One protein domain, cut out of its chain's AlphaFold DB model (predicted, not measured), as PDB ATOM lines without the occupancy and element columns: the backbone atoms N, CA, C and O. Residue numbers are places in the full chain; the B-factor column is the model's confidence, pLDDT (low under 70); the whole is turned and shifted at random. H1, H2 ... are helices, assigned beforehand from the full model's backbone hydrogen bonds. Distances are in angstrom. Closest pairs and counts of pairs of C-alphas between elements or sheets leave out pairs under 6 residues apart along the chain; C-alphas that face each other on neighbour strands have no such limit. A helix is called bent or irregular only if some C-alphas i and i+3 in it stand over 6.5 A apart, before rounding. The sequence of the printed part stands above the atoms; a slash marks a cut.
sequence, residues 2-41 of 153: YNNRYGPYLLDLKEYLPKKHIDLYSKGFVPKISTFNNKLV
ATOM      1  N   TYR A   2      18.220  23.262 -11.737       75.62
ATOM      2  CA  TYR A   2      19.341  22.346 -11.467       75.62
ATOM      3  C   TYR A   2      19.348  21.729 -10.061       75.62
ATOM      4  O   TYR A   2      19.497  20.516  -9.948       75.62
ATOM      5  N   ASN A   3      19.096  22.509  -9.005       79.50
ATOM      6  CA  ASN A   3      19.093  21.978  -7.634       79.50
ATOM      7  C   ASN A   3      18.038  20.890  -7.415       79.50
ATOM      8  O   ASN A   3      18.324  19.894  -6.770       79.50
ATOM      9  N   ASN A   4      16.845  21.024  -7.996       82.25
ATOM     10  CA  ASN A   4      15.806  19.998  -7.851       82.25
ATOM     11  C   ASN A   4      16.167  18.694  -8.575       82.25
ATOM     12  O   ASN A   4      15.756  17.625  -8.141       82.25
ATOM     13  N   ARG A   5      16.930  18.778  -9.674       87.88
ATOM     14  CA  ARG A   5      17.336  17.613 -10.471       87.88
ATOM     15  C   ARG A   5      18.580  16.926  -9.912       87.88
ATOM     16  O   ARG A   5      18.628  15.703  -9.867       87.88
ATOM     17  N   TYR A   6      19.583  17.707  -9.521       90.62
ATOM     18  CA  TYR A   6      20.906  17.201  -9.151       90.62
ATOM     19  C   TYR A   6      21.199  17.297  -7.655       90.62
ATOM     20  O   TYR A   6      21.998  16.516  -7.157       90.62
ATOM     21  N   GLY A   7      20.531  18.191  -6.926       90.56
ATOM     22  CA  GLY A   7      20.744  18.428  -5.496       90.56
ATOM     23  C   GLY A   7      20.736  17.175  -4.614       90.56
ATOM     24  O   GLY A   7      21.588  17.102  -3.732       90.56
ATOM     25  N   PRO A   8      19.876  16.160  -4.848       93.62
ATOM     26  CA  PRO A   8      19.934  14.903  -4.094       93.62
ATOM     27  C   PRO A   8      21.268  14.146  -4.197       93.62
ATOM     28  O   PRO A   8      21.586  13.364  -3.306       93.62
ATOM     29  N   TYR A   9      22.040  14.373  -5.263       94.75
ATOM     30  CA  TYR A   9      23.301  13.686  -5.559       94.75
ATOM     31  C   TYR A   9      24.546  14.533  -5.250       94.75
ATOM     32  O   TYR A   9      25.664  14.078  -5.479       94.75
ATOM     33  N   LEU A  10      24.371  15.768  -4.767       94.69
ATOM     34  CA  LEU A  10      25.464  16.698  -4.484       94.69
ATOM     35  C   LEU A  10      25.803  16.710  -2.987       94.69
ATOM     36  O   LEU A  10      24.929  16.565  -2.128       94.69
ATOM     37  N   LEU A  11      27.091  16.887  -2.682       95.19
ATOM     38  CA  LEU A  11      27.604  16.990  -1.313       95.19
ATOM     39  C   LEU A  11      27.132  18.286  -0.644       95.19
ATOM     40  O   LEU A  11      26.950  19.304  -1.314       95.19
ATOM     41  N   ASP A  12      26.983  18.267   0.684       95.50
ATOM     42  CA  ASP A  12      26.804  19.506   1.442       95.50
ATOM     43  C   ASP A  12      28.161  20.185   1.634       95.50
ATOM     44  O   ASP A  12      28.974  19.783   2.463       95.50
ATOM     45  N   LEU A  13      28.409  21.247   0.873       94.31
ATOM     46  CA  LEU A  13      29.652  22.010   0.919       94.31
ATOM     47  C   LEU A  13      29.914  22.636   2.298       94.31
ATOM     48  O   LEU A  13      31.063  22.968   2.589       94.31
ATOM     49  N   LYS A  14      28.900  22.765   3.170       93.69
ATOM     50  CA  LYS A  14      29.090  23.204   4.567       93.69
ATOM     51  C   LYS A  14      29.990  22.266   5.369       93.69
ATOM     52  O   LYS A  14      30.639  22.724   6.301       93.69
ATOM     53  N   GLU A  15      30.031  20.985   5.011       95.81
ATOM     54  CA  GLU A  15      30.865  19.979   5.681       95.81
ATOM     55  C   GLU A  15      32.340  20.066   5.254       95.81
ATOM     56  O   GLU A  15      33.223  19.605   5.976       95.81
ATOM     57  N   TYR A  16      32.617  20.681   4.099       95.50
ATOM     58  CA  TYR A  16      33.938  20.661   3.463       95.50
ATOM     59  C   TYR A  16      34.606  22.036   3.366       95.50
ATOM     60  O   TYR A  16      35.828  22.116   3.238       95.50
ATOM     61  N   LEU A  17      33.836  23.127   3.403       94.75
ATOM     62  CA  LEU A  17      34.357  24.481   3.240       94.75
ATOM     63  C   LEU A  17      34.419  25.238   4.572       94.75
ATOM     64  O   LEU A  17      33.473  25.195   5.360       94.75
ATOM     65  N   PRO A  18      35.486  26.025   4.813       96.00
ATOM     66  CA  PRO A  18      35.530  26.927   5.953       96.00
ATOM     67  C   PRO A  18      34.362  27.915   5.931       96.00
ATOM     68  O   PRO A  18      34.060  28.510   4.892       96.00
ATOM     69  N   LYS A  19      33.780  28.185   7.105       93.19
ATOM     70  CA  LYS A  19      32.669  29.139   7.258       93.19
ATOM     71  C   LYS A  19      32.957  30.499   6.612       93.19
ATOM     72  O   LYS A  19      32.102  31.037   5.923       93.19
ATOM     73  N   LYS A  20      34.195  30.997   6.731       95.62
ATOM     74  CA  LYS A  20      34.643  32.245   6.089       95.62
ATOM     75  C   LYS A  20      34.368  32.276   4.580       95.62
ATOM     76  O   LYS A  20      34.026  33.330   4.063       95.62
ATOM     77  N   HIS A  21      34.547  31.161   3.871       92.25
ATOM     78  CA  HIS A  21      34.302  31.104   2.426       92.25
ATOM     79  C   HIS A  21      32.809  31.067   2.118       92.25
ATOM     80  O   HIS A  21      32.367  31.732   1.191       92.25
ATOM     81  N   ILE A  22      32.030  30.346   2.923       92.44
ATOM     82  CA  ILE A  22      30.570  30.277   2.787       92.44
ATOM     83  C   ILE A  22      29.944  31.657   3.027       92.44
ATOM     84  O   ILE A  22      29.064  32.081   2.281       92.44
ATOM     85  N   ASP A  23      30.440  32.388   4.026       93.38
ATOM     86  CA  ASP A  23      29.920  33.700   4.407       93.38
ATOM     87  C   ASP A  23      30.057  34.744   3.281       93.38
ATOM     88  O   ASP A  23      29.217  35.645   3.194       93.38
ATOM     89  N   LEU A  24      31.024  34.590   2.359       91.56
ATOM     90  CA  LEU A  24      31.149  35.433   1.155       91.56
ATOM     91  C   LEU A  24      29.912  35.352   0.244       91.56
ATOM     92  O   LEU A  24      29.605  36.306  -0.464       91.56
ATOM     93  N   TYR A  25      29.178  34.239   0.301       90.19
ATOM     94  CA  TYR A  25      28.010  33.941  -0.531       90.19
ATOM     95  C   TYR A  25      26.688  33.995   0.252       90.19
ATOM     96  O   TYR A  25      25.639  33.599  -0.251       90.19
ATOM     97  N   SER A  26      26.713  34.488   1.494       87.69
ATOM     98  CA  SER A  26      25.561  34.470   2.410       87.69
ATOM     99  C   SER A  26      24.470  35.506   2.102       87.69
ATOM    100  O   SER A  26      23.418  35.499   2.741       87.69
ATOM    101  N   LYS A  27      24.697  36.405   1.135       88.62
ATOM    102  CA  LYS A  27      23.816  37.543   0.822       88.62
ATOM    103  C   LYS A  27      23.261  37.478  -0.601       88.62
ATOM    104  O   LYS A  27      23.785  36.789  -1.473       88.62
ATOM    105  N   GLY A  28      22.202  38.251  -0.843       87.81
ATOM    106  CA  GLY A  28      21.587  38.386  -2.164       87.81
ATOM    107  C   GLY A  28      20.827  37.132  -2.595       87.81
ATOM    108  O   GLY A  28      20.144  36.493  -1.794       87.81
ATOM    109  N   PHE A  29      20.917  36.791  -3.879       85.88
ATOM    110  CA  PHE A  29      20.200  35.648  -4.451       85.88
ATOM    111  C   PHE A  29      20.955  34.320  -4.306       85.88
ATOM    112  O   PHE A  29      20.338  33.266  -4.457       85.88
ATOM    113  N   VAL A  30      22.252  34.347  -3.975       88.62
ATOM    114  CA  VAL A  30      23.096  33.144  -3.927       88.62
ATOM    115  C   VAL A  30      22.535  32.066  -2.992       88.62
ATOM    116  O   VAL A  30      22.352  30.940  -3.456       88.62
ATOM    117  N   PRO A  31      22.123  32.365  -1.742       88.50
ATOM    118  CA  PRO A  31      21.556  31.339  -0.867       88.50
ATOM    119  C   PRO A  31      20.320  30.648  -1.462       88.50
ATOM    120  O   PRO A  31      20.122  29.454  -1.234       88.50
ATOM    121  N   LYS A  32      19.519  31.374  -2.258       86.94
ATOM    122  CA  LYS A  32      18.300  30.851  -2.897       86.94
ATOM    123  C   LYS A  32      18.612  29.861  -4.019       86.94
ATOM    124  O   LYS A  32      17.864  28.909  -4.206       86.94
ATOM    125  N   ILE A  33      19.701  30.078  -4.757       88.25
ATOM    126  CA  ILE A  33      20.085  29.234  -5.899       88.25
ATOM    127  C   ILE A  33      21.106  28.153  -5.545       88.25
ATOM    128  O   ILE A  33      21.311  27.239  -6.336       88.25
ATOM    129  N   SER A  34      21.732  28.232  -4.373       91.56
ATOM    130  CA  SER A  34      22.800  27.320  -3.948       91.56
ATOM    131  C   SER A  34      22.377  26.307  -2.888       91.56
ATOM    132  O   SER A  34      23.122  25.372  -2.595       91.56
ATOM    133  N   THR A  35      21.179  26.466  -2.322       92.00
ATOM    134  CA  THR A  35      20.670  25.586  -1.267       92.00
ATOM    135  C   THR A  35      19.653  24.589  -1.821       92.00
ATOM    136  O   THR A  35      18.785  24.947  -2.618       92.00
ATOM    137  N   PHE A  36      19.733  23.337  -1.373       93.19
ATOM    138  CA  PHE A  36      18.730  22.299  -1.614       93.19
ATOM    139  C   PHE A  36      18.508  21.494  -0.331       93.19
ATOM    140  O   PHE A  36      19.466  20.973   0.230       93.19
ATOM    141  N   ASN A  37      17.265  21.398   0.158       91.75
ATOM    142  CA  ASN A  37      16.930  20.709   1.416       91.75
ATOM    143  C   ASN A  37      17.889  21.063   2.574       91.75
ATOM    144  O   ASN A  37      18.438  20.185   3.234       91.75
ATOM    145  N   ASN A  38      18.123  22.365   2.784       90.62
ATOM    146  CA  ASN A  38      19.051  22.945   3.770       90.62
ATOM    147  C   ASN A  38      20.554  22.649   3.573       90.62
ATOM    148  O   ASN A  38      21.372  23.204   4.318       90.62
ATOM    149  N   LYS A  39      20.935  21.878   2.550       93.25
ATOM    150  CA  LYS A  39      22.331  21.634   2.154       93.25
ATOM    151  C   LYS A  39      22.827  22.715   1.205       93.25
ATOM    152  O   LYS A  39      22.085  23.121   0.309       93.25
ATOM    153  N   LEU A  40      24.070  23.163   1.372       93.31
ATOM    154  CA  LEU A  40      24.724  24.036   0.394       93.31
ATOM    155  C   LEU A  40      25.320  23.156  -0.702       93.31
ATOM    156  O   LEU A  40      26.385  22.584  -0.518       93.31
ATOM    157  N   VAL A  41      24.627  23.018  -1.828       94.56
ATOM    158  CA  VAL A  41      24.992  22.047  -2.875       94.56
ATOM    159  C   VAL A  41      25.811  22.653  -4.013       94.56
ATOM    160  O   VAL A  41      26.334  21.927  -4.854       94.56
TER     161      VAL A  41
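AT A GLANCE: This is residues 2 to 41 of the 153 residues of an uncharacterized protein of Neocallimastix californiae (UniProt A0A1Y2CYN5). Three short helices, H1, H2 and H3, sit spaced out round a loose ring of chain, H1 and H2 at far sides and H3 between them on the way round. After H3 the backbone folds back as a small turn, residues 35 to 40, and the printed part ends at Val 41, inside the ring. The printed part has 40 residues with three named helices, in the order H1, H2, H3, and no named strand; the class is all helix, though the helices hold 18 of the 40 residues, under half. The whole is compact, with a radius of gyration of the C-alphas of 9.9 A, and spans 27 by 22 by 12 A.

IN THESE COORDINATES: Find C-alpha 2 at (19.341, 22.346, -11.467); from there H1 runs over residues 2 to 9, 11.2 A from first to last C-alpha. H1 is irregular: C-alphas 5 and 8 are 7.4 A apart. Go on to C-alpha 19 at (32.669, 29.139, 7.258), where H2 begins, residues 19 to 23. H3, residues 30 to 34, ends at C-alpha 34, at (22.800, 27.320, -3.948).

HOW THE PARTS SIT: Start at H1, which is close to H3 but not clearly touching it; their closest C-alphas, of Asn 3 and Ser 34, are 7.5 A apart. H1 and H2 are apart, and H2 and H3 are apart. Beyond H3, residues 35 to 36 pair with residues 39 to 40, antiparallel. In H2 and H3 every O i to N i+4 pair is within hydrogen-bond range; in H1, 2 of 4 are.

THE WHOLE: Look at Arg 5 and Lys 20 for the two C-alphas farthest apart, 28.1 A. Residues 16 to 21, of which 19 to 21 belong to H2, stand free. The links from H1 to H2 and from H2 to H3 are short. The printed part has no cut, and no printed residue is under 70 in pLDDT.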